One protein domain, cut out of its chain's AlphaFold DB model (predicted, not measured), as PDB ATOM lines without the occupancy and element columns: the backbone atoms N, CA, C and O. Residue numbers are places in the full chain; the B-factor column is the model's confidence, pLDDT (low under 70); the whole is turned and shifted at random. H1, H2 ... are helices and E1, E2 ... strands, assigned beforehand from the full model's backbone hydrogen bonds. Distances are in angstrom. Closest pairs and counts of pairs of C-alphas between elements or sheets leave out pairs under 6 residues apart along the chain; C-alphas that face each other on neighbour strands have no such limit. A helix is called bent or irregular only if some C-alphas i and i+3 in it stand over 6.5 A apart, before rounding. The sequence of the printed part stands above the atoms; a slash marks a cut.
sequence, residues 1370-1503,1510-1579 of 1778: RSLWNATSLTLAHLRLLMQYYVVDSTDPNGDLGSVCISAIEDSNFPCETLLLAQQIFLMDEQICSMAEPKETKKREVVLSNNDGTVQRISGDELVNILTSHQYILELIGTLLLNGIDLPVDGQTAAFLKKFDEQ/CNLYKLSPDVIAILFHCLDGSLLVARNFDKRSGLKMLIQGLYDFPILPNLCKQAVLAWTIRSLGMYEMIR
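AT A GLANCE: This is residues 1370 to 1503 and 1510 to 1579 of the 1778 residues of the protein "DUF1981 domain-containing protein" of Onchocerca volvulus (UniProt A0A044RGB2). Four long helices, H1, H4, H7 and H9, form an up-and-down bundle, each running against the one before it, and a small, strongly twisted sheet stands across one end, with H8 packed over its face. H2 packs on H4 near the sheet, while near the other end of H4 the short H6 packs on it and H5 meets it about perpendicular, closest at Phe 1500, the last residue of H5. The printed part has 204 residues, mostly helix, in the order H1 E1 H2 H3 E2 E3 H4 H5 H6 H7 H8 H9; the sheet runs E1 E2 E3, antiparallel. It is compact, with a radius of gyration of the C-alphas of 18.4 A and spans of 53 by 40 by 28 A.

HOW THE PARTS SIT: H1, residues 1370 to 1388, is irregular, with C-alphas 1379 and 1382 7.4 A apart. It touches H4, residues 1460 to 1482, opposite ways at a steep tilt of 39 degrees, closest at the C-alphas of Thr 1379 and His 1470, 5.3 A. E1, residues 1403 to 1413, bends by 86 degrees at residue 1410; beside E2, residues 1442 to 1449, N 1405 and O 1447 are 3.0 A apart. E2 forms a hairpin with E3, residues 1455 to 1459, with N 1446 and O 1458 at 2.8 A. H8, residues 1541 to 1551, runs along E1, 5 degrees on the local plane, at a height over the sheet of 10.3 A; H1 and H8 on one face make two layers with the sheet. H2, residues 1416 to 1426, touches H4, closest at the C-alphas of Ala 1422 and Val 1464, 5.7 A; H3, residues 1429 to 1432, is close to H2 but not clearly touching, 7.0 A between the C-alphas of Gln 1423 and Ile 1432. H4, the hub, touches six helices, among them H5, residues 1491 to 1500, about perpendicular at 88 degrees, and H6, residues 1511 to 1514. H7, residues 1517 to 1538, touches H9, residues 1560 to 1579, opposite ways at a shallow tilt of 28 degrees, closest at the C-alphas of Leu 1531 and Ala 1563, 4.5 A. Every O i to N i+4 pair is within hydrogen-bond range in H2, H4, H7, H8 and H9, against 13 of 15 in H1 and 5 of 6 in H5; H3 and H6 are too short for one.

IN THESE COORDINATES: H1 begins at C-alpha 1370 (242.301, 224.999, 221.093) and spans 25.1 A, E1 24.6 A, H4 32.5 A, H7 31.4 A. H9 spans 27.5 A and ends at C-alpha 1579 (266.960, 221.387, 233.015).

THE WHOLE: The farthest C-alphas, of Gly 1453 and Pro 1488, are 57.3 A apart. Residues 1504 to 1509 are not printed, a gap of 9.1 A between C-alphas 1503 and 1510. The link H1 to E1 is long. The model's pLDDT is under 70 at residues 1433 to 1438 and 1503.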
ATOM      1  N   ARG A1370     243.375 225.631 221.871       89.46
ATOM      2  CA  ARG A1370     242.301 224.999 221.093       89.46
ATOM      3  C   ARG A1370     242.291 225.454 219.647       89.46
ATOM      4  O   ARG A1370     242.193 224.622 218.750       89.46
ATOM      5  N   SER A1371     242.428 226.754 219.414       89.26
ATOM      6  CA  SER A1371     242.512 227.297 218.062       89.26
ATOM      7  C   SER A1371     243.758 226.796 217.332       89.26
ATOM      8  O   SER A1371     243.662 226.439 216.165       89.26
ATOM      9  N   LEU A1372     244.904 226.676 218.012       92.11
ATOM     10  CA  LEU A1372     246.122 226.096 217.432       92.11
ATOM     11  C   LEU A1372     245.966 224.607 217.100       92.11
ATOM     12  O   LEU A1372     246.417 224.181 216.037       92.11
ATOM     13  N   TRP A1373     245.296 223.827 217.952       91.90
ATOM     14  CA  TRP A1373     244.947 222.436 217.649       91.90
ATOM     15  C   TRP A1373     244.070 222.340 216.395       91.90
ATOM     16  O   TRP A1373     244.388 221.590 215.469       91.90
ATOM     17  N   ASN A1374     243.022 223.162 216.312       88.41
ATOM     18  CA  ASN A1374     242.134 223.205 215.152       88.41
ATOM     19  C   ASN A1374     242.875 223.643 213.880       88.41
ATOM     20  O   ASN A1374     242.728 223.006 212.839       88.41
ATOM     21  N   ALA A1375     243.724 224.671 213.961       90.00
ATOM     22  CA  ALA A1375     244.557 225.119 212.847       90.00
ATOM     23  C   ALA A1375     245.535 224.026 212.391       90.00
ATOM     24  O   ALA A1375     245.702 223.806 211.194       90.00
ATOM     25  N   THR A1376     246.135 223.287 213.326       92.45
ATOM     26  CA  THR A1376     247.000 222.133 213.031       92.45
ATOM     27  C   THR A1376     246.213 221.033 212.313       92.45
ATOM     28  O   THR A1376     246.671 220.508 211.302       92.45
ATOM     29  N   SER A1377     245.002 220.721 212.782       90.54
ATOM     30  CA  SER A1377     244.114 219.730 212.163       90.54
ATOM     31  C   SER A1377     243.738 220.107 210.727       90.54
ATOM     32  O   SER A1377     243.915 219.306 209.807       90.54
ATOM     33  N   LEU A1378     243.298 221.351 210.516       88.52
ATOM     34  CA  LEU A1378     242.862 221.856 209.213       88.52
ATOM     35  C   LEU A1378     244.018 221.990 208.218       88.52
ATOM     36  O   LEU A1378     243.884 221.600 207.061       88.52
ATOM     37  N   THR A1379     245.176 222.480 208.666       90.98
ATOM     38  CA  THR A1379     246.354 222.620 207.793       90.98
ATOM     39  C   THR A1379     246.955 221.283 207.361       90.98
ATOM     40  O   THR A1379     247.672 221.213 206.367       90.98
ATOM     41  N   LEU A1380     246.627 220.195 208.058       92.23
ATOM     42  CA  LEU A1380     247.013 218.840 207.674       92.23
ATOM     43  C   LEU A1380     245.893 218.076 206.955       92.23
ATOM     44  O   LEU A1380     246.140 216.973 206.470       92.23
ATOM     45  N   ALA A1381     244.680 218.628 206.853       89.16
ATOM     46  CA  ALA A1381     243.501 217.905 206.377       89.16
ATOM     47  C   ALA A1381     243.645 217.400 204.934       89.16
ATOM     48  O   ALA A1381     243.434 216.216 204.691       89.16
ATOM     49  N   HIS A1382     244.086 218.244 203.995       88.84
ATOM     50  CA  HIS A1382     244.291 217.843 202.595       88.84
ATOM     51  C   HIS A1382     245.313 216.715 202.453       88.84
ATOM     52  O   HIS A1382     245.111 215.763 201.705       88.84
ATOM     53  N   LEU A1383     246.406 216.794 203.210       90.51
ATOM     54  CA  LEU A1383     247.437 215.769 203.188       90.51
ATOM     55  C   LEU A1383     246.925 214.453 203.793       90.51
ATOM     56  O   LEU A1383     247.210 213.381 203.265       90.51
ATOM     57  N   ARG A1384     246.145 214.525 204.876       91.20
ATOM     58  CA  ARG A1384     245.505 213.359 205.505       91.20
ATOM     59  C   ARG A1384     244.458 212.722 204.589       91.20
ATOM     60  O   ARG A1384     244.431 211.501 204.495       91.20
ATOM     61  N   LEU A1385     243.683 213.529 203.864       88.35
ATOM     62  CA  LEU A1385     242.741 213.067 202.844       88.35
ATOM     63  C   LEU A1385     243.473 212.301 201.748       88.35
ATOM     64  O   LEU A1385     243.097 211.175 201.447       88.35
ATOM     65  N   LEU A1386     244.578 212.845 201.229       89.93
ATOM     66  CA  LEU A1386     245.413 212.123 200.271       89.93
ATOM     67  C   LEU A1386     245.919 210.796 200.847       89.93
ATOM     68  O   LEU A1386     245.868 209.785 200.159       89.93
ATOM     69  N   MET A1387     246.351 210.753 202.112       89.04
ATOM     70  CA  MET A1387     246.824 209.511 202.739       89.04
ATOM     71  C   MET A1387     245.769 208.408 202.829       89.04
ATOM     72  O   MET A1387     246.166 207.244 202.844       89.04
ATOM     73  N   GLN A1388     244.471 208.725 202.886       86.31
ATOM     74  CA  GLN A1388     243.411 207.708 202.925       86.31
ATOM     75  C   GLN A1388     243.348 206.872 201.643       86.31
ATOM     76  O   GLN A1388     242.936 205.719 201.692       86.31
ATOM     77  N   TYR A1389     243.814 207.418 200.520       88.82
ATOM     78  CA  TYR A1389     243.857 206.713 199.241       88.82
ATOM     79  C   TYR A1389     245.077 205.787 199.119       88.82
ATOM     80  O   TYR A1389     245.157 205.028 198.159       88.82
ATOM     81  N   TYR A1390     246.020 205.814 200.074       89.97
ATOM     82  CA  TYR A1390     247.249 205.015 200.032       89.97
ATOM     83  C   TYR A1390     247.434 204.202 201.320       89.97
ATOM     84  O   TYR A1390     247.614 204.739 202.419       89.97
ATOM     85  N   VAL A1391     247.480 202.883 201.171       85.78
ATOM     86  CA  VAL A1391     247.869 201.934 202.213       85.78
ATOM     87  C   VAL A1391     249.330 202.188 202.612       85.78
ATOM     88  O   VAL A1391     250.159 202.660 201.829       85.78
ATOM     89  N   VAL A1392     249.662 201.915 203.875       81.73
ATOM     90  CA  VAL A1392     251.027 202.065 204.399       81.73
ATOM     91  C   VAL A1392     252.007 201.228 203.568       81.73
ATOM     92  O   VAL A1392     251.722 200.077 203.254       81.73
ATOM     93  N   ASP A1393     253.157 201.812 203.217       79.84
ATOM     94  CA  ASP A1393     254.172 201.222 202.330       79.84
ATOM     95  C   ASP A1393     253.714 200.990 200.873       79.84
ATOM     96  O   ASP A1393     254.429 200.343 200.105       79.84
ATOM     97  N   SER A1394     252.577 201.561 200.450       83.01
ATOM     98  CA  SER A1394     252.144 201.512 199.049       83.01
ATOM     99  C   SER A1394     253.169 202.140 198.109       83.01
ATOM    100  O   SER A1394     253.790 203.166 198.418       83.01
ATOM    101  N   THR A1395     253.325 201.510 196.946       81.25
ATOM    102  CA  THR A1395     254.181 201.930 195.833       81.25
ATOM    103  C   THR A1395     253.375 202.281 194.580       81.25
ATOM    104  O   THR A1395     253.982 202.524 193.544       81.25
ATOM    105  N   ASP A1396     252.041 202.261 194.613       83.23
ATOM    106  CA  ASP A1396     251.230 202.642 193.449       83.23
ATOM    107  C   ASP A1396     250.983 204.156 193.478       83.23
ATOM    108  O   ASP A1396     250.427 204.635 194.462       83.23
ATOM    109  N   PRO A1397     251.388 204.942 192.463       80.07
ATOM    110  CA  PRO A1397     251.090 206.372 192.421       80.07
ATOM    111  C   PRO A1397     249.600 206.694 192.231       80.07
ATOM    112  O   PRO A1397     249.202 207.808 192.562       80.07
ATOM    113  N   ASN A1398     248.772 205.764 191.743       83.55
ATOM    114  CA  ASN A1398     247.354 206.013 191.437       83.55
ATOM    115  C   ASN A1398     246.400 205.756 192.620       83.55
ATOM    116  O   ASN A1398     245.181 205.833 192.452       83.55
ATOM    117  N   GLY A1399     246.948 205.480 193.806       83.02
ATOM    118  CA  GLY A1399     246.185 205.130 195.003       83.02
ATOM    119  C   GLY A1399     245.773 203.655 195.035       83.02
ATOM    120  O   GLY A1399     245.597 203.013 194.004       83.02
ATOM    121  N   ASP A1400     245.625 203.116 196.243       84.27
ATOM    122  CA  ASP A1400     245.159 201.748 196.497       84.27
ATOM    123  C   ASP A1400     243.649 201.692 196.780       84.27
ATOM    124  O   ASP A1400     243.002 200.662 196.575       84.27
ATOM    125  N   LEU A1401     243.095 202.788 197.309       81.21
ATOM    126  CA  LEU A1401     241.702 202.916 197.728       81.21
ATOM    127  C   LEU A1401     241.048 204.039 196.921       81.21
ATOM    128  O   LEU A1401     241.309 205.202 197.188       81.21
ATOM    129  N   GLY A1402     240.213 203.693 195.936       83.14
ATOM    130  CA  GLY A1402     239.667 204.652 194.964       83.14
ATOM    131  C   GLY A1402     240.612 204.876 193.779       83.14
ATOM    132  O   GLY A1402     241.555 204.114 193.585       83.14
ATOM    133  N   SER A1403     240.348 205.899 192.962       82.67
ATOM    134  CA  SER A1403     241.262 206.289 191.878       82.67
ATOM    135  C   SER A1403     241.791 207.700 192.102       82.67
ATOM    136  O   SER A1403     241.016 208.632 192.327       82.67
ATOM    137  N   VAL A1404     243.116 207.835 192.074       88.28
ATOM    138  CA  VAL A1404     243.830 209.105 192.198       88.28
ATOM    139  C   VAL A1404     244.550 209.368 190.887       88.28
ATOM    140  O   VAL A1404     245.376 208.567 190.450       88.28
ATOM    141  N   CYS A1405     244.261 210.495 190.247       86.66
ATOM    142  CA  CYS A1405     244.972 210.903 189.043       86.66
ATOM    143  C   CYS A1405     245.311 212.392 189.065       86.66
ATOM    144  O   CYS A1405     244.706 213.186 189.784       86.66
ATOM    145  N   ILE A1406     246.320 212.768 188.281       88.20
ATOM    146  CA  ILE A1406     246.745 214.157 188.132       88.20
ATOM    147  C   ILE A1406     246.153 214.689 186.830       88.20
ATOM    148  O   ILE A1406     246.438 214.159 185.755       88.20
ATOM    149  N   SER A1407     245.346 215.741 186.927       86.97
ATOM    150  CA  SER A1407     244.778 216.448 185.779       86.97
ATOM    151  C   SER A1407     245.517 217.770 185.575       86.97
ATOM    152  O   SER A1407     245.761 218.505 186.531       86.97
ATOM    153  N   ALA A1408     245.908 218.075 184.337       82.98
ATOM    154  CA  ALA A1408     246.502 219.366 184.002       82.98
ATOM    155  C   ALA A1408     245.390 220.386 183.734       82.98
ATOM    156  O   ALA A1408     244.507 220.135 182.916       82.98
ATOM    157  N   ILE A1409     245.452 221.542 184.394       81.10
ATOM    158  CA  ILE A1409     244.522 222.647 184.157       81.10
ATOM    159  C   ILE A1409     245.001 223.384 182.903       81.10
ATOM    160  O   ILE A1409     246.112 223.920 182.868       81.10
ATOM    161  N   GLU A1410     244.184 223.375 181.850       74.63
ATOM    162  CA  GLU A1410     244.489 224.090 180.608       74.63
ATOM    163  C   GLU A1410     244.593 225.609 180.875       74.63
ATOM    164  O   GLU A1410     243.921 226.150 181.751       74.63
ATOM    165  N   ASP A1411     245.508 226.282 180.173       73.50
ATOM    166  CA  ASP A1411     245.729 227.739 180.227       73.50
ATOM    167  C   ASP A1411     246.199 228.360 181.561       73.50
ATOM    168  O   ASP A1411     246.105 229.573 181.751       73.50
ATOM    169  N   SER A1412     246.791 227.581 182.475       79.38
ATOM    170  CA  SER A1412     247.413 228.141 183.686       79.38
ATOM    171  C   SER A1412     248.729 227.454 184.070       79.38
ATOM    172  O   SER A1412     248.834 226.230 184.064       79.38
ATOM    173  N   ASN A1413     249.746 228.249 184.426       84.44
ATOM    174  CA  ASN A1413     251.030 227.777 184.962       84.44
ATOM    175  C   ASN A1413     251.125 228.061 186.466       84.44
ATOM    176  O   ASN A1413     250.543 229.034 186.957       84.44
ATOM    177  N   PHE A1414     251.854 227.221 187.201       83.79
ATOM    178  CA  PHE A1414     252.209 227.523 188.583       83.79
ATOM    179  C   PHE A1414     253.105 228.770 188.616       83.79
ATOM    180  O   PHE A1414     254.092 228.827 187.878       83.79
ATOM    181  N   PRO A1415     252.810 229.759 189.481       82.18
ATOM    182  CA  PRO A1415     253.750 230.834 189.768       82.18
ATOM    183  C   PRO A1415     255.077 230.259 190.279       82.18
ATOM    184  O   PRO A1415     255.068 229.329 191.091       82.18
ATOM    185  N   CYS A1416     256.216 230.845 189.890       82.18
ATOM    186  CA  CYS A1416     257.525 230.439 190.424       82.18
ATOM    187  C   CYS A1416     257.556 230.449 191.965       82.18
ATOM    188  O   CYS A1416     258.179 229.576 192.563       82.18
ATOM    189  N   GLU A1417     256.846 231.382 192.615       82.54
ATOM    190  CA  GLU A1417     256.716 231.429 194.079       82.54
ATOM    191  C   GLU A1417     256.063 230.156 194.648       82.54
ATOM    192  O   GLU A1417     256.580 229.603 195.616       82.54
ATOM    193  N   THR A1418     254.994 229.635 194.030       85.21
ATOM    194  CA  THR A1418     254.356 228.377 194.462       85.21
ATOM    195  C   THR A1418     255.330 227.206 194.346       85.21
ATOM    196  O   THR A1418     255.429 226.403 195.268       85.21
ATOM    197  N   LEU A1419     256.080 227.108 193.244       87.03
ATOM    198  CA  LEU A1419     257.039 226.014 193.044       87.03
ATOM    199  C   LEU A1419     258.199 226.076 194.045       87.03
ATOM    200  O   LEU A1419     258.607 225.044 194.573       87.03
ATOM    201  N   LEU A1420     258.694 227.278 194.356       86.33
ATOM    202  CA  LEU A1420     259.710 227.479 195.390       86.33
ATOM    203  C   LEU A1420     259.183 227.102 196.782       86.33
ATOM    204  O   LEU A1420     259.886 226.435 197.538       86.33
ATOM    205  N   LEU A1421     257.942 227.470 197.113       87.32
ATOM    206  CA  LEU A1421     257.298 227.055 198.365       87.32
ATOM    207  C   LEU A1421     257.107 225.534 198.419       87.32
ATOM    208  O   LEU A1421     257.395 224.913 199.440       87.32
ATOM    209  N   ALA A1422     256.706 224.912 197.309       89.70
ATOM    210  CA  ALA A1422     256.578 223.464 197.212       89.70
ATOM    211  C   ALA A1422     257.924 222.767 197.476       89.70
ATOM    212  O   ALA A1422     257.977 221.816 198.254       89.70
ATOM    213  N   GLN A1423     259.022 223.275 196.901       88.92
ATOM    214  CA  GLN A1423     260.374 222.786 197.191       88.92
ATOM    215  C   GLN A1423     260.733 222.966 198.673       88.92
ATOM    216  O   GLN A1423     261.246 222.039 199.288       88.92
ATOM    217  N   GLN A1424     260.429 224.119 199.276       88.14
ATOM    218  CA  GLN A1424     260.741 224.387 200.685       88.14
ATOM    219  C   GLN A1424     260.009 223.473 201.673       88.14
ATOM    220  O   GLN A1424     260.546 223.212 202.752       88.14
ATOM    221  N   ILE A1425     258.797 223.027 201.329       91.15
ATOM    222  CA  ILE A1425     257.972 222.139 202.157       91.15
ATOM    223  C   ILE A1425     258.402 220.685 201.985       91.15
ATOM    224  O   ILE A1425     258.577 219.974 202.973       91.15
ATOM    225  N   PHE A1426     258.532 220.247 200.730       93.09
ATOM    226  CA  PHE A1426     258.670 218.834 200.386       93.09
ATOM    227  C   PHE A1426     260.117 218.357 200.218       93.09
ATOM    228  O   PHE A1426     260.344 217.170 199.981       93.09
ATOM    229  N   LEU A1427     261.103 219.251 200.282       89.01
ATOM    230  CA  LEU A1427     262.514 218.907 200.134       89.01
ATOM    231  C   LEU A1427     263.325 219.450 201.314       89.01
ATOM    232  O   LEU A1427     263.064 220.527 201.854       89.01
ATOM    233  N   MET A1428     264.336 218.683 201.710       85.64
ATOM    234  CA  MET A1428     265.332 219.089 202.698       85.64
ATOM    235  C   MET A1428     266.291 220.129 202.105       85.64
ATOM    236  O   MET A1428     266.491 220.180 200.890       85.64
ATOM    237  N   ASP A1429     266.938 220.930 202.952       80.55
ATOM    238  CA  ASP A1429     267.852 221.985 202.492       80.55
ATOM    239  C   ASP A1429     269.035 221.402 201.683       80.55
ATOM    240  O   ASP A1429     269.476 222.013 200.705       80.55
ATOM    241  N   GLU A1430     269.488 220.179 202.000       76.32
ATOM    242  CA  GLU A1430     270.504 219.463 201.215       76.32
ATOM    243  C   GLU A1430     270.013 219.060 199.814       76.32
ATOM    244  O   GLU A1430     270.802 219.018 198.872       76.32
ATOM    245  N   GLN A1431     268.714 218.785 199.664       80.97
ATOM    246  CA  GLN A1431     268.100 218.448 198.375       80.97
ATOM    247  C   GLN A1431     267.842 219.693 197.519       80.97
ATOM    248  O   GLN A1431     267.841 219.603 196.297       80.97
ATOM    249  N   ILE A1432     267.618 220.858 198.138       77.68
ATOM    250  CA  ILE A1432     267.387 222.121 197.420       77.68
ATOM    251  C   ILE A1432     268.699 222.655 196.830       77.68
ATOM    252  O   ILE A1432     268.710 223.145 195.703       77.68
ATOM    253  N   CYS A1433     269.820 222.530 197.549       64.94
ATOM    254  CA  CYS A1433     271.118 223.050 197.096       64.94
ATOM    255  C   CYS A1433     271.631 222.417 195.787       64.94
ATOM    256  O   CYS A1433     272.488 223.002 195.131       64.94
ATOM    257  N   SER A1434     271.129 221.237 195.408       60.88
ATOM    258  CA  SER A1434     271.504 220.525 194.179       60.88
ATOM    259  C   SER A1434     270.600 220.834 192.975       60.88
ATOM    260  O   SER A1434     270.809 220.283 191.895       60.88
ATOM    261  N   MET A1435     269.609 221.717 193.127       64.46
ATOM    262  CA  MET A1435     268.567 221.979 192.130       64.46
ATOM    263  C   MET A1435     268.790 223.288 191.360       64.46
ATOM    264  O   MET A1435     269.190 224.304 191.926       64.46
ATOM    265  N   ALA A1436     268.460 223.291 190.064       62.92
ATOM    266  CA  ALA A1436     268.322 224.520 189.276       62.92
ATOM    267  C   ALA A1436     266.994 225.238 189.599       62.92
ATOM    268  O   ALA A1436     266.038 224.595 190.040       62.92
ATOM    269  N   GLU A1437     266.921 226.554 189.348       67.01
ATOM    270  CA  GLU A1437     265.689 227.338 189.542       67.01
ATOM    271  C   GLU A1437     264.483 226.672 188.839       67.01
ATOM    272  O   GLU A1437     264.603 226.247 187.679       67.01
ATOM    273  N   PRO A1438     263.325 226.547 189.519       68.69
ATOM    274  CA  PRO A1438     262.161 225.865 188.967       68.69
ATOM    275  C   PRO A1438     261.639 226.592 187.720       68.69
ATOM    276  O   PRO A1438     261.377 227.794 187.742       68.69
ATOM    277  N   LYS A1439     261.464 225.849 186.619       71.10
ATOM    278  CA  LYS A1439     260.814 226.352 185.398       71.10
ATOM    279  C   LYS A1439     259.299 226.385 185.597       71.10
ATOM    280  O   LYS A1439     258.764 225.506 186.263       71.10
ATOM    281  N   GLU A1440     258.613 227.351 184.983       74.51
ATOM    282  CA  GLU A1440     257.146 227.409 184.996       74.51
ATOM    283  C   GLU A1440     256.546 226.123 184.404       74.51
ATOM    284  O   GLU A1440     256.755 225.796 183.231       74.51
ATOM    285  N   THR A1441     255.805 225.386 185.229       78.62
ATOM    286  CA  THR A1441     255.085 224.168 184.848       78.62
ATOM    287  C   THR A1441     253.585 224.438 184.810       78.62
ATOM    288  O   THR A1441     253.082 225.331 185.496       78.62
ATOM    289  N   LYS A1442     252.845 223.674 183.996       81.93
ATOM    290  CA  LYS A1442     251.377 223.769 183.959       81.93
ATOM    291  C   LYS A1442     250.798 223.442 185.331       81.93
ATOM    292  O   LYS A1442     251.242 222.475 185.954       81.93
ATOM    293  N   LYS A1443     249.783 224.196 185.758       86.01
ATOM    294  CA  LYS A1443     249.036 223.887 186.976       86.01
ATOM    295  C   LYS A1443     248.403 222.514 186.856       86.01
ATOM    296  O   LYS A1443     247.907 222.118 185.799       86.01
ATOM    297  N   ARG A1444     248.426 221.793 187.966       88.72
ATOM    298  CA  ARG A1444     247.883 220.448 188.074       88.72
ATOM    299  C   ARG A1444     247.012 220.350 189.314       88.72
ATOM    300  O   ARG A1444     247.302 220.966 190.341       88.72
ATOM    301  N   GLU A1445     245.948 219.580 189.193       90.09
ATOM    302  CA  GLU A1445     245.048 219.227 190.282       90.09
ATOM    303  C   GLU A1445     245.076 217.714 190.498       90.09
ATOM    304  O   GLU A1445     245.204 216.933 189.552       90.09
ATOM    305  N   VAL A1446     244.974 217.307 191.759       90.83
ATOM    306  CA  VAL A1446     244.768 215.910 192.131       90.83
ATOM    307  C   VAL A1446     243.272 215.648 192.102       90.83
ATOM    308  O   VAL A1446     242.518 216.284 192.836       90.83
ATOM    309  N   VAL A1447     242.846 214.717 191.256       90.05
ATOM    310  CA  VAL A1447     241.464 214.259 191.160       90.05
ATOM    311  C   VAL A1447     241.349 212.947 191.923       90.05
ATOM    312  O   VAL A1447     241.994 211.958 191.580       90.05
ATOM    313  N   LEU A1448     240.529 212.964 192.966       87.93
ATOM    314  CA  LEU A1448     240.216 211.837 193.830       87.93
ATOM    315  C   LEU A1448     238.812 211.345 193.486       87.93
ATOM    316  O   LEU A1448     237.847 212.091 193.654       87.93
ATOM    317  N   SER A1449     238.675 210.117 192.994       84.25
ATOM    318  CA  SER A1449     237.369 209.510 192.731       84.25
ATOM    319  C   SER A1449     237.108 208.354 193.690       84.25
ATOM    320  O   SER A1449     237.810 207.336 193.655       84.25
ATOM    321  N   ASN A1450     236.061 208.490 194.496       80.45
ATOM    322  CA  ASN A1450     235.556 207.410 195.332       80.45
ATOM    323  C   ASN A1450     234.779 206.378 194.505       80.45
ATOM    324  O   ASN A1450     234.251 206.679 193.433       80.45
ATOM    325  N   ASN A1451     234.626 205.176 195.064       76.46
ATOM    326  CA  ASN A1451     233.820 204.105 194.465       76.46
ATOM    327  C   ASN A1451     232.337 204.492 194.295       76.46
ATOM    328  O   ASN A1451     231.662 203.955 193.419       76.46
ATOM    329  N   ASP A1452     231.857 205.464 195.074       77.06
ATOM    330  CA  ASP A1452     230.478 205.969 195.035       77.06
ATOM    331  C   ASP A1452     230.245 206.997 193.908       77.06
ATOM    332  O   ASP A1452     229.149 207.535 193.762       77.06
ATOM    333  N   GLY A1453     231.280 207.314 193.120       74.57
ATOM    334  CA  GLY A1453     231.234 208.306 192.041       74.57
ATOM    335  C   GLY A1453     231.430 209.756 192.496       74.57
ATOM    336  O   GLY A1453     231.443 210.655 191.654       74.57
ATOM    337  N   THR A1454     231.614 210.012 193.796       76.81
ATOM    338  CA  THR A1454     231.976 211.344 194.297       76.81
ATOM    339  C   THR A1454     233.416 211.677 193.908       76.81
ATOM    340  O   THR A1454     234.335 210.886 194.132       76.81
ATOM    341  N   VAL A1455     233.607 212.843 193.285       80.84
ATOM    342  CA  VAL A1455     234.912 213.321 192.817       80.84
ATOM    343  C   VAL A1455     235.308 214.552 193.621       80.84
ATOM    344  O   VAL A1455     234.592 215.551 193.610       80.84
ATOM    345  N   GLN A1456     236.452 214.490 194.291       83.67
ATOM    346  CA  GLN A1456     237.074 215.622 194.977       83.67
ATOM    347  C   GLN A1456     238.311 216.061 194.201       83.67
ATOM    348  O   GLN A1456     239.031 215.237 193.640       83.67
ATOM    349  N   ARG A1457     238.553 217.369 194.139       86.57
ATOM    350  CA  ARG A1457     239.709 217.939 193.446       86.57
ATOM    351  C   ARG A1457     240.493 218.798 194.418       86.57
ATOM    352  O   ARG A1457     239.897 219.623 195.096       86.57
ATOM    353  N   ILE A1458     241.805 218.597 194.470       88.27
ATOM    354  CA  ILE A1458     242.723 219.396 195.286       88.27
ATOM    355  C   ILE A1458     243.712 220.055 194.335       88.27
ATOM    356  O   ILE A1458     244.480 219.368 193.654       88.27
ATOM    357  N   SER A1459     243.697 221.383 194.265       87.59
ATOM    358  CA  SER A1459     244.652 222.101 193.420       87.59
ATOM    359  C   SER A1459     246.055 222.069 194.037       87.59
ATOM    360  O   SER A1459     246.212 222.100 195.261       87.59
ATOM    361  N   GLY A1460     247.104 222.037 193.207       87.54
ATOM    362  CA  GLY A1460     248.474 222.110 193.727       87.54
ATOM    363  C   GLY A1460     248.765 223.414 194.489       87.54
ATOM    364  O   GLY A1460     249.457 223.397 195.503       87.54
ATOM    365  N   ASP A1461     248.187 224.545 194.067       85.51
ATOM    366  CA  ASP A1461     248.354 225.823 194.779       85.51
ATOM    367  C   ASP A1461     247.772 225.748 196.200       85.51
ATOM    368  O   ASP A1461     248.412 226.170 197.161       85.51
ATOM    369  N   GLU A1462     246.577 225.176 196.344       86.48
ATOM    370  CA  GLU A1462     245.900 225.008 197.630       86.48
ATOM    371  C   GLU A1462     246.686 224.100 198.578       86.48
ATOM    372  O   GLU A1462     246.915 224.469 199.732       86.48
ATOM    373  N   LEU A1463     247.189 222.962 198.083       89.50
ATOM    374  CA  LEU A1463     247.996 222.043 198.887       89.50
ATOM    375  C   LEU A1463     249.276 222.718 199.409       89.50
ATOM    376  O   LEU A1463     249.597 222.595 200.593       89.50
ATOM    377  N   VAL A1464     249.997 223.451 198.551       89.62
ATOM    378  CA  VAL A1464     251.212 224.182 198.950       89.62
ATOM    379  C   VAL A1464     250.882 225.283 199.946       89.62
ATOM    380  O   VAL A1464     251.553 225.390 200.971       89.62
ATOM    381  N   ASN A1465     249.853 226.091 199.692       87.24
ATOM    382  CA  ASN A1465     249.509 227.226 200.551       87.24
ATOM    383  C   ASN A1465     249.094 226.775 201.957       87.24
ATOM    384  O   ASN A1465     249.528 227.361 202.954       87.24
ATOM    385  N   ILE A1466     248.314 225.700 202.052       88.98
ATOM    386  CA  ILE A1466     247.855 225.157 203.330       88.98
ATOM    387  C   ILE A1466     249.021 224.537 204.117       88.98
ATOM    388  O   ILE A1466     249.167 224.809 205.311       88.98
ATOM    389  N   LEU A1467     249.914 223.787 203.461       91.51
ATOM    390  CA  LEU A1467     251.102 223.223 204.116       91.51
ATOM    391  C   LEU A1467     252.157 224.285 204.464       91.51
ATOM    392  O   LEU A1467     252.828 224.173 205.486       91.51
ATOM    393  N   THR A1468     252.273 225.356 203.676       90.26
ATOM    394  CA  THR A1468     253.093 226.522 204.051       90.26
ATOM    395  C   THR A1468     252.552 227.132 205.342       90.26
ATOM    396  O   THR A1468     253.303 227.441 206.265       90.26
ATOM    397  N   SER A1469     251.227 227.247 205.441       89.98
ATOM    398  CA  SER A1469     250.570 227.767 206.638       89.98
ATOM    399  C   SER A1469     250.767 226.856 207.849       89.98
ATOM    400  O   SER A1469     250.954 227.351 208.959       89.98
ATOM    401  N   HIS A1470     250.830 225.538 207.639       93.31
ATOM    402  CA  HIS A1470     251.215 224.585 208.678       93.31
ATOM    403  C   HIS A1470     252.613 224.871 209.248       93.31
ATOM    404  O   HIS A1470     252.788 224.895 210.467       93.31
ATOM    405  N   GLN A1471     253.603 225.139 208.386       91.66
ATOM    406  CA  GLN A1471     254.960 225.484 208.828       91.66
ATOM    407  C   GLN A1471     254.955 226.739 209.702       91.66
ATOM    408  O   GLN A1471     255.568 226.752 210.765       91.66
ATOM    409  N   TYR A1472     254.189 227.761 209.318       89.56
ATOM    410  CA  TYR A1472     254.053 228.961 210.135       89.56
ATOM    411  C   TYR A1472     253.407 228.680 211.504       89.56
ATOM    412  O   TYR A1472     253.868 229.202 212.522       89.56
ATOM    413  N   ILE A1473     252.382 227.822 211.569       91.90
ATOM    414  CA  ILE A1473     251.788 227.391 212.845       91.90
ATOM    415  C   ILE A1473     252.824 226.695 213.733       91.90
ATOM    416  O   ILE A1473     252.929 227.028 214.916       91.90
ATOM    417  N   LEU A1474     253.640 225.799 213.171       92.86
ATOM    418  CA  LEU A1474     254.744 225.176 213.903       92.86
ATOM    419  C   LEU A1474     255.753 226.213 214.398       92.86
ATOM    420  O   LEU A1474     256.182 226.136 215.546       92.86
ATOM    421  N   GLU A1475     256.088 227.217 213.588       90.04
ATOM    422  CA  GLU A1475     257.006 228.278 214.001       90.04
ATOM    423  C   GLU A1475     256.465 229.113 215.170       90.04
ATOM    424  O   GLU A1475     257.210 229.512 216.068       90.04
ATOM    425  N   LEU A1476     255.159 229.369 215.194       90.43
ATOM    426  CA  LEU A1476     254.517 230.058 216.306       90.43
ATOM    427  C   LEU A1476     254.502 229.207 217.575       90.43
ATOM    428  O   LEU A1476     254.802 229.727 218.649       90.43
ATOM    429  N   ILE A1477     254.195 227.913 217.467       92.46
ATOM    430  CA  ILE A1477     254.300 226.983 218.600       92.46
ATOM    431  C   ILE A1477     255.750 226.951 219.106       92.46
ATOM    432  O   ILE A1477     255.986 227.000 220.312       92.46
ATOM    433  N   GLY A1478     256.722 226.963 218.190       91.29
ATOM    434  CA  GLY A1478     258.143 227.117 218.493       91.29
ATOM    435  C   GLY A1478     258.445 228.401 219.258       91.29
ATOM    436  O   GLY A1478     259.093 228.351 220.294       91.29
ATOM    437  N   THR A1479     257.905 229.538 218.822       88.07
ATOM    438  CA  THR A1479     258.075 230.836 219.499       88.07
ATOM    439  C   THR A1479     257.449 230.832 220.901       88.07
ATOM    440  O   THR A1479     258.010 231.381 221.846       88.07
ATOM    441  N   LEU A1480     256.297 230.183 221.082       88.95
ATOM    442  CA  LEU A1480     255.649 230.063 222.392       88.95
ATOM    443  C   LEU A1480     256.459 229.213 223.374       88.95
ATOM    444  O   LEU A1480     256.540 229.553 224.553       88.95
ATOM    445  N   LEU A1481     257.056 228.123 222.891       89.19
ATOM    446  CA  LEU A1481     257.776 227.172 223.732       89.19
ATOM    447  C   LEU A1481     259.259 227.506 223.908       89.19
ATOM    448  O   LEU A1481     259.817 227.113 224.924       89.19
ATOM    449  N   LEU A1482     259.899 228.179 222.945       88.82
ATOM    450  CA  LEU A1482     261.357 228.344 222.891       88.82
ATOM    451  C   LEU A1482     261.861 229.785 223.043       88.82
ATOM    452  O   LEU A1482     263.065 229.981 223.200       88.82
ATOM    453  N   ASN A1483     260.987 230.793 223.014       85.86
ATOM    454  CA  ASN A1483     261.423 232.184 223.142       85.86
ATOM    455  C   ASN A1483     262.057 232.464 224.516       85.86
ATOM    456  O   ASN A1483     261.459 232.179 225.560       85.86
ATOM    457  N   GLY A1484     263.253 233.060 224.505       78.68
ATOM    458  CA  GLY A1484     264.051 233.343 225.696       78.68
ATOM    459  C   GLY A1484     264.720 232.124 226.340       78.68
ATOM    460  O   GLY A1484     265.201 232.219 227.470       78.68
ATOM    461  N   ILE A1485     264.747 230.976 225.655       82.56
ATOM    462  CA  ILE A1485     265.497 229.800 226.101       82.56
ATOM    463  C   ILE A1485     266.969 229.938 225.695       82.56
ATOM    464  O   ILE A1485     267.315 229.832 224.521       82.56
ATOM    465  N   ASP A1486     267.847 230.085 226.688       79.15
ATOM    466  CA  ASP A1486     269.300 230.062 226.493       79.15
ATOM    467  C   ASP A1486     269.878 228.678 226.826       79.15
ATOM    468  O   ASP A1486     270.184 228.351 227.983       79.15
ATOM    469  N   LEU A1487     269.985 227.830 225.802       81.94
ATOM    470  CA  LEU A1487     270.591 226.503 225.890       81.94
ATOM    471  C   LEU A1487     272.031 226.532 225.369       81.94
ATOM    472  O   LEU A1487     272.301 227.169 224.349       81.94
ATOM    473  N   PRO A1488     272.960 225.779 225.989       78.45
ATOM    474  CA  PRO A1488     274.338 225.714 225.535       78.45
ATOM    475  C   PRO A1488     274.424 224.829 224.283       78.45
ATOM    476  O   PRO A1488     274.833 223.679 224.347       78.45
ATOM    477  N   VAL A1489     274.023 225.344 223.126       77.25
ATOM    478  CA  VAL A1489     274.094 224.667 221.820       77.25
ATOM    479  C   VAL A1489     274.956 225.479 220.849       77.25
ATOM    480  O   VAL A1489     275.174 226.670 221.049       77.25
ATOM    481  N   ASP A1490     275.475 224.856 219.789       72.11
ATOM    482  CA  ASP A1490     276.087 225.563 218.652       72.11
ATOM    483  C   ASP A1490     275.565 225.032 217.309       72.11
ATOM    484  O   ASP A1490     274.616 224.246 217.256       72.11
ATOM    485  N   GLY A1491     276.159 225.518 216.215       73.15
ATOM    486  CA  GLY A1491     275.867 225.038 214.870       73.15
ATOM    487  C   GLY A1491     274.405 225.244 214.474       73.15
ATOM    488  O   GLY A1491     273.827 226.307 214.715       73.15
ATOM    489  N   GLN A1492     273.818 224.218 213.856       73.40
ATOM    490  CA  GLN A1492     272.437 224.236 213.365       73.40
ATOM    491  C   GLN A1492     271.417 224.388 214.497       73.40
ATOM    492  O   GLN A1492     270.476 225.155 214.342       73.40
ATOM    493  N   THR A1493     271.615 223.741 215.650       76.23
ATOM    494  CA  THR A1493     270.678 223.821 216.784       76.23
ATOM    495  C   THR A1493     270.682 225.210 217.424       76.23
ATOM    496  O   THR A1493     269.628 225.729 217.783       76.23
ATOM    497  N   ALA A1494     271.843 225.868 217.510       77.28
ATOM    498  CA  ALA A1494     271.899 227.266 217.946       77.28
ATOM    499  C   ALA A1494     271.272 228.217 216.926       77.28
ATOM    500  O   ALA A1494     270.543 229.132 217.302       77.28
ATOM    501  N   ALA A1495     271.532 228.002 215.632       80.16
ATOM    502  CA  ALA A1495     270.870 228.759 214.577       80.16
ATOM    503  C   ALA A1495     269.347 228.553 214.615       80.16
ATOM    504  O   ALA A1495     268.605 229.501 214.397       80.16
ATOM    505  N   PHE A1496     268.890 227.342 214.942       83.91
ATOM    506  CA  PHE A1496     267.486 226.994 215.120       83.91
ATOM    507  C   PHE A1496     266.860 227.722 216.312       83.91
ATOM    508  O   PHE A1496     265.836 228.368 216.132       83.91
ATOM    509  N   LEU A1497     267.483 227.696 217.497       82.18
ATOM    510  CA  LEU A1497     266.988 228.447 218.662       82.18
ATOM    511  C   LEU A1497     266.898 229.947 218.376       82.18
ATOM    512  O   LEU A1497     265.881 230.565 218.673       82.18
ATOM    513  N   LYS A1498     267.905 230.514 217.699       82.03
ATOM    514  CA  LYS A1498     267.890 231.924 217.285       82.03
ATOM    515  C   LYS A1498     266.736 232.287 216.347       82.03
ATOM    516  O   LYS A1498     266.399 233.461 216.271       82.03
ATOM    517  N   LYS A1499     266.122 231.328 215.639       84.30
ATOM    518  CA  LYS A1499     264.913 231.597 214.832       84.30
ATOM    519  C   LYS A1499     263.683 231.887 215.697       84.30
ATOM    520  O   LYS A1499     262.767 232.546 215.218       84.30
ATOM    521  N   PHE A1500     263.661 231.390 216.936       84.67
ATOM    522  CA  PHE A1500     262.536 231.517 217.870       84.67
ATOM    523  C   PHE A1500     262.788 232.516 218.999       84.67
ATOM    524  O   PHE A1500     261.872 232.796 219.771       84.67
ATOM    525  N   ASP A1501     264.008 233.041 219.098       77.68
ATOM    526  CA  ASP A1501     264.387 234.031 220.095       77.68
ATOM    527  C   ASP A1501     264.035 235.442 219.600       77.68
ATOM    528  O   ASP A1501     264.701 236.014 218.737       77.68
ATOM    529  N   GLU A1502     262.935 235.988 220.118       70.58
ATOM    530  CA  GLU A1502     262.397 237.301 219.749       70.58
ATOM    531  C   GLU A1502     262.556 238.351 220.862       70.58
ATOM    532  O   GLU A1502     261.795 239.324 220.897       70.58
ATOM    533  N   GLN A1503     263.503 238.169 221.788       62.59
ATOM    534  CA  GLN A1503     263.712 239.097 222.900       62.59
ATOM    535  C   GLN A1503     263.895 240.548 222.417       62.59
ATOM    536  O   GLN A1503     264.871 240.908 221.762       62.59
ATOM    537  N   CYS A1510     261.364 234.013 230.027       74.38
ATOM    538  CA  CYS A1510     261.044 232.951 229.071       74.38
ATOM    539  C   CYS A1510     259.539 232.626 229.061       74.38
ATOM    540  O   CYS A1510     258.927 232.400 230.111       74.38
ATOM    541  N   ASN A1511     258.960 232.562 227.857       79.05
ATOM    542  CA  ASN A1511     257.527 232.324 227.647       79.05
ATOM    543  C   ASN A1511     257.065 230.988 228.234       79.05
ATOM    544  O   ASN A1511     255.986 230.918 228.820       79.05
ATOM    545  N   LEU A1512     257.900 229.951 228.131       81.17
ATOM    546  CA  LEU A1512     257.585 228.593 228.574       81.17
ATOM    547  C   LEU A1512     257.160 228.535 230.047       81.17
ATOM    548  O   LEU A1512     256.257 227.778 230.391       81.17
ATOM    549  N   TYR A1513     257.763 229.354 230.915       80.05
ATOM    550  CA  TYR A1513     257.462 229.347 232.351       80.05
ATOM    551  C   TYR A1513     256.155 230.063 232.710       80.05
ATOM    552  O   TYR A1513     255.684 229.942 233.839       80.05
ATOM    553  N   LYS A1514     255.566 230.812 231.769       76.08
ATOM    554  CA  LYS A1514     254.265 231.476 231.937       76.08
ATOM    555  C   LYS A1514     253.096 230.562 231.559       76.08
ATOM    556  O   LYS A1514     251.954 230.868 231.895       76.08
ATOM    557  N   LEU A1515     253.368 229.464 230.853       84.09
ATOM    558  CA  LEU A1515     252.353 228.534 230.365       84.09
ATOM    559  C   LEU A1515     251.975 227.526 231.454       84.09
ATOM    560  O   LEU A1515     252.832 227.012 232.174       84.09
ATOM    561  N   SER A1516     250.685 227.207 231.555       83.26
ATOM    562  CA  SER A1516     250.235 226.126 232.430       83.26
ATOM    563  C   SER A1516     250.644 224.754 231.861       83.26
ATOM    564  O   SER A1516     250.799 224.608 230.644       83.26
ATOM    565  N   PRO A1517     250.776 223.715 232.706       80.45
ATOM    566  CA  PRO A1517     251.077 222.355 232.250       80.45
ATOM    567  C   PRO A1517     250.103 221.834 231.180       80.45
ATOM    568  O   PRO A1517     250.522 221.171 230.230       80.45
ATOM    569  N   ASP A1518     248.820 222.187 231.302       83.55
ATOM    570  CA  ASP A1518     247.757 221.808 230.365       83.55
ATOM    571  C   ASP A1518     247.949 222.461 228.990       83.55
ATOM    572  O   ASP A1518     247.849 221.801 227.955       83.55
ATOM    573  N   VAL A1519     248.304 223.748 228.971       88.02
ATOM    574  CA  VAL A1519     248.630 224.498 227.747       88.02
ATOM    575  C   VAL A1519     249.826 223.866 227.041       88.02
ATOM    576  O   VAL A1519     249.773 223.621 225.835       88.02
ATOM    577  N   ILE A1520     250.880 223.533 227.791       87.44
ATOM    578  CA  ILE A1520     252.076 222.873 227.252       87.44
ATOM    579  C   ILE A1520     251.716 221.506 226.655       87.44
ATOM    580  O   ILE A1520     252.155 221.193 225.549       87.44
ATOM    581  N   ALA A1521     250.890 220.709 227.342       86.49
ATOM    582  CA  ALA A1521     250.458 219.399 226.857       86.49
ATOM    583  C   ALA A1521     249.714 219.488 225.510       86.49
ATOM    584  O   ALA A1521     249.984 218.703 224.604       86.49
ATOM    585  N   ILE A1522     248.839 220.481 225.331       89.84
ATOM    586  CA  ILE A1522     248.102 220.677 224.072       89.84
ATOM    587  C   ILE A1522     249.032 221.108 222.931       89.84
ATOM    588  O   ILE A1522     248.932 220.584 221.819       89.84
ATOM    589  N   LEU A1523     249.978 222.017 223.192       92.43
ATOM    590  CA  LEU A1523     250.990 222.407 222.200       92.43
ATOM    591  C   LEU A1523     251.842 221.203 221.778       92.43
ATOM    592  O   LEU A1523     252.127 221.006 220.598       92.43
ATOM    593  N   PHE A1524     252.186 220.352 222.737       90.55
ATOM    594  CA  PHE A1524     252.855 219.080 222.510       90.55
ATOM    595  C   PHE A1524     252.031 218.122 221.640       90.55
ATOM    596  O   PHE A1524     252.595 217.539 220.713       90.55
ATOM    597  N   HIS A1525     250.715 218.024 221.835       90.92
ATOM    598  CA  HIS A1525     249.851 217.253 220.934       90.92
ATOM    599  C   HIS A1525     249.860 217.791 219.500       90.92
ATOM    600  O   HIS A1525     249.900 216.997 218.561       90.92
ATOM    601  N   CYS A1526     249.883 219.114 219.308       93.60
ATOM    602  CA  CYS A1526     249.980 219.711 217.971       93.60
ATOM    603  C   CYS A1526     251.279 219.281 217.261       93.60
ATOM    604  O   CYS A1526     251.258 218.876 216.096       93.60
ATOM    605  N   LEU A1527     252.408 219.316 217.978       94.51
ATOM    606  CA  LEU A1527     253.712 218.883 217.459       94.51
ATOM    607  C   LEU A1527     253.731 217.379 217.150       94.51
ATOM    608  O   LEU A1527     254.240 216.977 216.105       94.51
ATOM    609  N   ASP A1528     253.138 216.555 218.016       91.61
ATOM    610  CA  ASP A1528     253.056 215.105 217.809       91.61
ATOM    611  C   ASP A1528     252.207 214.755 216.587       91.61
ATOM    612  O   ASP A1528     252.614 213.925 215.775       91.61
ATOM    613  N   GLY A1529     251.056 215.416 216.419       92.14
ATOM    614  CA  GLY A1529     250.202 215.238 215.245       92.14
ATOM    615  C   GLY A1529     250.952 215.589 213.961       92.14
ATOM    616  O   GLY A1529     250.950 214.822 213.001       92.14
ATOM    617  N   SER A1530     251.688 216.699 213.980       95.25
ATOM    618  CA  SER A1530     252.481 217.175 212.840       95.25
ATOM    619  C   SER A1530     253.636 216.234 212.485       95.25
ATOM    620  O   SER A1530     253.873 215.962 211.304       95.25
ATOM    621  N   LEU A1531     254.324 215.695 213.496       93.50
ATOM    622  CA  LEU A1531     255.382 214.695 213.346       93.50
ATOM    623  C   LEU A1531     254.838 213.378 212.777       93.50
ATOM    624  O   LEU A1531     255.437 212.788 211.876       93.50
ATOM    625  N   LEU A1532     253.706 212.904 213.302       91.77
ATOM    626  CA  LEU A1532     253.086 211.653 212.874       91.77
ATOM    627  C   LEU A1532     252.564 211.724 211.449       91.77
ATOM    628  O   LEU A1532     252.805 210.797 210.680       91.77
ATOM    629  N   VAL A1533     251.894 212.817 211.082       93.73
ATOM    630  CA  VAL A1533     251.438 213.016 209.706       93.73
ATOM    631  C   VAL A1533     252.642 213.044 208.759       93.73
ATOM    632  O   VAL A1533     252.648 212.298 207.785       93.73
ATOM    633  N   ALA A1534     253.717 213.773 209.075       93.67
ATOM    634  CA  ALA A1534     254.937 213.762 208.259       93.67
ATOM    635  C   ALA A1534     255.540 212.347 208.105       93.67
ATOM    636  O   ALA A1534     255.838 211.902 206.997       93.67
ATOM    637  N   ARG A1535     255.635 211.579 209.199       90.23
ATOM    638  CA  ARG A1535     256.088 210.177 209.170       90.23
ATOM    639  C   ARG A1535     255.176 209.292 208.315       90.23
ATOM    640  O   ARG A1535     255.667 208.421 207.598       90.23
ATOM    641  N   ASN A1536     253.866 209.485 208.409       90.61
ATOM    642  CA  ASN A1536     252.872 208.702 207.683       90.61
ATOM    643  C   ASN A1536     252.896 209.005 206.181       90.61
ATOM    644  O   ASN A1536     252.766 208.072 205.386       90.61
ATOM    645  N   PHE A1537     253.147 210.257 205.796       93.60
ATOM    646  CA  PHE A1537     253.455 210.627 204.416       93.60
ATOM    647  C   PHE A1537     254.699 209.883 203.919       93.60
ATOM    648  O   PHE A1537     254.651 209.183 202.911       93.60
ATOM    649  N   ASP A1538     255.796 209.946 204.679       89.67
ATOM    650  CA  ASP A1538     257.080 209.374 204.268       89.67
ATOM    651  C   ASP A1538     257.081 207.838 204.181       89.67
ATOM    652  O   ASP A1538     257.942 207.257 203.519       89.67
ATOM    653  N   LYS A1539     256.133 207.151 204.829       86.17
ATOM    654  CA  LYS A1539     255.923 205.701 204.656       86.17
ATOM    655  C   LYS A1539     255.234 205.341 203.331       86.17
ATOM    656  O   LYS A1539     255.299 204.190 202.930       86.17
ATOM    657  N   ARG A1540     254.553 206.268 202.654       90.28
ATOM    658  CA  ARG A1540     253.716 205.981 201.474       90.28
ATOM    659  C   ARG A1540     254.423 206.409 200.193       90.28
ATOM    660  O   ARG A1540     254.226 207.516 199.706       90.28
ATOM    661  N   SER A1541     255.255 205.535 199.630       85.90
ATOM    662  CA  SER A1541     256.038 205.870 198.429       85.90
ATOM    663  C   SER A1541     255.179 206.235 197.207       85.90
ATOM    664  O   SER A1541     255.550 207.143 196.468       85.90
ATOM    665  N   GLY A1542     254.004 205.615 197.044       88.39
ATOM    666  CA  GLY A1542     253.004 205.955 196.024       88.39
ATOM    667  C   GLY A1542     252.545 207.411 196.110       88.39
ATOM    668  O   GLY A1542     252.603 208.142 195.123       88.39
ATOM    669  N   LEU A1543     252.209 207.874 197.316       91.90
ATOM    670  CA  LEU A1543     251.829 209.265 197.567       91.90
ATOM    671  C   LEU A1543     252.987 210.235 197.283       91.90
ATOM    672  O   LEU A1543     252.780 211.313 196.733       91.90
ATOM    673  N   LYS A1544     254.226 209.848 197.598       92.27
ATOM    674  CA  LYS A1544     255.406 210.659 197.266       92.27
ATOM    675  C   LYS A1544     255.585 210.782 195.751       92.27
ATOM    676  O   LYS A1544     255.874 211.870 195.266       92.27
ATOM    677  N   MET A1545     255.347 209.708 194.997       90.19
ATOM    678  CA  MET A1545     255.356 209.743 193.528       90.19
ATOM    679  C   MET A1545     254.219 210.594 192.952       90.19
ATOM    680  O   MET A1545     254.437 211.295 191.966       90.19
ATOM    681  N   LEU A1546     253.037 210.608 193.580       91.54
ATOM    682  CA  LEU A1546     251.957 211.529 193.213       91.54
ATOM    683  C   LEU A1546     252.408 212.989 193.361       91.54
ATOM    684  O   LEU A1546     252.289 213.766 192.419       91.54
ATOM    685  N   ILE A1547     252.970 213.363 194.516       92.49
ATOM    686  CA  ILE A1547     253.464 214.731 194.753       92.49
ATOM    687  C   ILE A1547     254.632 215.072 193.819       92.49
ATOM    688  O   ILE A1547     254.710 216.192 193.316       92.49
ATOM    689  N   GLN A1548     255.502 214.101 193.532       90.12
ATOM    690  CA  GLN A1548     256.575 214.248 192.553       90.12
ATOM    691  C   GLN A1548     256.007 214.610 191.177       90.12
ATOM    692  O   GLN A1548     256.475 215.557 190.548       90.12
ATOM    693  N   GLY A1549     254.972 213.887 190.739       87.55
ATOM    694  CA  GLY A1549     254.262 214.149 189.494       87.55
ATOM    695  C   GLY A1549     253.410 215.420 189.520       87.55
ATOM    696  O   GLY A1549     253.145 215.986 188.467       87.55
ATOM    697  N   LEU A1550     252.988 215.912 190.685       89.90
ATOM    698  CA  LEU A1550     252.172 217.125 190.787       89.90
ATOM    699  C   LEU A1550     252.994 218.393 190.504       89.90
ATOM    700  O   LEU A1550     252.499 219.294 189.828       89.90
ATOM    701  N   TYR A1551     254.249 218.438 190.966       89.37
ATOM    702  CA  TYR A1551     255.140 219.603 190.834       89.37
ATOM    703  C   TYR A1551     256.352 219.389 189.911       89.37
ATOM    704  O   TYR A1551     257.189 220.282 189.806       89.37
ATOM    705  N   ASP A1552     256.462 218.234 189.243       85.71
ATOM    706  CA  ASP A1552     257.626 217.836 188.427       85.71
ATOM    707  C   ASP A1552     258.958 217.851 189.195       85.71
ATOM    708  O   ASP A1552     259.989 218.318 188.700       85.71
ATOM    709  N   PHE A1553     258.970 217.321 190.420       85.65
ATOM    710  CA  PHE A1553     260.226 217.196 191.156       85.65
ATOM    711  C   PHE A1553     261.130 216.114 190.531       85.65
ATOM    712  O   PHE A1553     260.683 214.995 190.272       85.65
ATOM    713  N   PRO A1554     262.432 216.383 190.329       78.02
ATOM    714  CA  PRO A1554     263.367 215.384 189.809       78.02
ATOM    715  C   PRO A1554     263.736 214.324 190.855       78.02
ATOM    716  O   PRO A1554     264.271 213.275 190.507       78.02
ATOM    717  N   ILE A1555     263.446 214.586 192.130       83.80
ATOM    718  CA  ILE A1555     263.732 213.718 193.272       83.80
ATOM    719  C   ILE A1555     262.416 213.445 194.007       83.80
ATOM    720  O   ILE A1555     261.460 214.217 193.907       83.80
ATOM    721  N   LEU A1556     262.365 212.338 194.747       86.59
ATOM    722  CA  LEU A1556     261.199 211.972 195.535       86.59
ATOM    723  C   LEU A1556     260.972 212.992 196.684       86.59
ATOM    724  O   LEU A1556     261.877 213.189 197.504       86.59
ATOM    725  N   PRO A1557     259.791 213.633 196.768       91.78
ATOM    726  CA  PRO A1557     259.453 214.580 197.833       91.78
ATOM    727  C   PRO A1557     259.257 213.860 199.166       91.78
ATOM    728  O   PRO A1557     258.804 212.723 199.177       91.78
ATOM    729  N   ASN A1558     259.539 214.516 200.287       92.49
ATOM    730  CA  ASN A1558     259.402 214.006 201.656       92.49
ATOM    731  C   ASN A1558     258.856 215.099 202.594       92.49
ATOM    732  O   ASN A1558     258.761 216.255 202.211       92.49
ATOM    733  N   LEU A1559     258.495 214.751 203.830       94.38
ATOM    734  CA  LEU A1559     258.132 215.737 204.867       94.38
ATOM    735  C   LEU A1559     259.079 215.680 206.069       94.38
ATOM    736  O   LEU A1559     258.727 216.049 207.193       94.38
ATOM    737  N   CYS A1560     260.320 215.258 205.832       91.65
ATOM    738  CA  CYS A1560     261.329 215.125 206.874       91.65
ATOM    739  C   CYS A1560     261.627 216.457 207.567       91.65
ATOM    740  O   CYS A1560     261.802 216.485 208.782       91.65
ATOM    741  N   LYS A1561     261.595 217.572 206.832       91.60
ATOM    742  CA  LYS A1561     261.807 218.911 207.393       91.60
ATOM    743  C   LYS A1561     260.752 219.275 208.440       91.60
ATOM    744  O   LYS A1561     261.096 219.781 209.506       91.60
ATOM    745  N   GLN A1562     259.486 218.941 208.179       93.53
ATOM    746  CA  GLN A1562     258.385 219.121 209.129       93.53
ATOM    747  C   GLN A1562     258.553 218.227 210.362       93.53
ATOM    748  O   GLN A1562     258.366 218.687 211.487       93.53
ATOM    749  N   ALA A1563     258.933 216.961 210.159       92.43
ATOM    750  CA  ALA A1563     259.188 216.025 211.251       92.43
ATOM    751  C   ALA A1563     260.320 216.519 212.170       92.43
ATOM    752  O   ALA A1563     260.159 216.545 213.392       92.43
ATOM    753  N   VAL A1564     261.431 216.970 211.579       91.80
ATOM    754  CA  VAL A1564     262.571 217.545 212.304       91.80
ATOM    755  C   VAL A1564     262.141 218.796 213.058       91.80
ATOM    756  O   VAL A1564     262.380 218.879 214.257       91.80
ATOM    757  N   LEU A1565     261.454 219.737 212.403       92.38
ATOM    758  CA  LEU A1565     260.974 220.969 213.032       92.38
ATOM    759  C   LEU A1565     260.091 220.678 214.255       92.38
ATOM    760  O   LEU A1565     260.378 221.165 215.349       92.38
ATOM    761  N   ALA A1566     259.051 219.855 214.090       94.79
ATOM    762  CA  ALA A1566     258.099 219.555 215.155       94.79
ATOM    763  C   ALA A1566     258.771 218.855 216.350       94.79
ATOM    764  O   ALA A1566     258.544 219.220 217.508       94.79
ATOM    765  N   TRP A1567     259.645 217.882 216.077       93.85
ATOM    766  CA  TRP A1567     260.382 217.183 217.124       93.85
ATOM    767  C   TRP A1567     261.411 218.069 217.814       93.85
ATOM    768  O   TRP A1567     261.504 218.037 219.040       93.85
ATOM    769  N   THR A1568     262.183 218.859 217.071       90.86
ATOM    770  CA  THR A1568     263.206 219.733 217.651       90.86
ATOM    771  C   THR A1568     262.561 220.800 218.539       90.86
ATOM    772  O   THR A1568     263.062 221.048 219.632       90.86
ATOM    773  N   ILE A1569     261.392 221.341 218.165       92.75
ATOM    774  CA  ILE A1569     260.618 222.229 219.050       92.75
ATOM    775  C   ILE A1569     260.218 221.506 220.339       92.75
ATOM    776  O   ILE A1569     260.514 221.979 221.438       92.75
ATOM    777  N   ARG A1570     259.567 220.343 220.210       91.19
ATOM    778  CA  ARG A1570     259.079 219.567 221.358       91.19
ATOM    779  C   ARG A1570     260.220 219.211 222.307       91.19
ATOM    780  O   ARG A1570     260.135 219.429 223.512       91.19
ATOM    781  N   SER A1571     261.286 218.648 221.754       90.21
ATOM    782  CA  SER A1571     262.416 218.126 222.508       90.21
ATOM    783  C   SER A1571     263.193 219.213 223.238       90.21
ATOM    784  O   SER A1571     263.513 219.019 224.407       90.21
ATOM    785  N   LEU A1572     263.459 220.358 222.603       89.86
ATOM    786  CA  LEU A1572     264.143 221.475 223.258       89.86
ATOM    787  C   LEU A1572     263.281 222.092 224.367       89.86
ATOM    788  O   LEU A1572     263.801 222.370 225.447       89.86
ATOM    789  N   GLY A1573     261.966 222.215 224.149       88.82
ATOM    790  CA  GLY A1573     261.031 222.674 225.180       88.82
ATOM    791  C   GLY A1573     261.012 221.742 226.395       88.82
ATOM    792  O   GLY A1573     261.218 222.182 227.524       88.82
ATOM    793  N   MET A1574     260.862 220.429 226.175       87.47
ATOM    794  CA  MET A1574     260.935 219.434 227.255       87.47
ATOM    795  C   MET A1574     262.293 219.442 227.964       87.47
ATOM    796  O   MET A1574     262.354 219.324 229.189       87.47
ATOM    797  N   TYR A1575     263.382 219.583 227.206       88.33
ATOM    798  CA  TYR A1575     264.731 219.625 227.754       88.33
ATOM    799  C   TYR A1575     264.910 220.812 228.707       88.33
ATOM    800  O   TYR A1575     265.432 220.622 229.804       88.33
ATOM    801  N   GLU A1576     264.416 222.002 228.354       86.65
ATOM    802  CA  GLU A1576     264.487 223.175 229.232       86.65
ATOM    803  C   GLU A1576     263.637 223.011 230.505       86.65
ATOM    804  O   GLU A1576     264.106 223.342 231.598       86.65
ATOM    805  N   MET A1577     262.434 222.424 230.410       84.74
ATOM    806  CA  MET A1577     261.611 222.112 231.594       84.74
ATOM    807  C   MET A1577     262.359 221.196 232.571       84.74
ATOM    808  O   MET A1577     262.387 221.434 233.779       84.74
ATOM    809  N   ILE A1578     263.023 220.164 232.047       85.04
ATOM    810  CA  ILE A1578     263.793 219.206 232.848       85.04
ATOM    811  C   ILE A1578     265.065 219.844 233.406       85.04
ATOM    812  O   ILE A1578     265.426 219.613 234.560       85.04
ATOM    813  N   ARG A1579     265.743 220.675 232.614       83.71
ATOM    814  CA  ARG A1579     266.960 221.387 233.015       83.71
ATOM    815  C   ARG A1579     266.718 222.289 234.227       83.71
ATOM    816  O   ARG A1579     267.579 222.366 235.107       83.71
TER     817      ARG A1579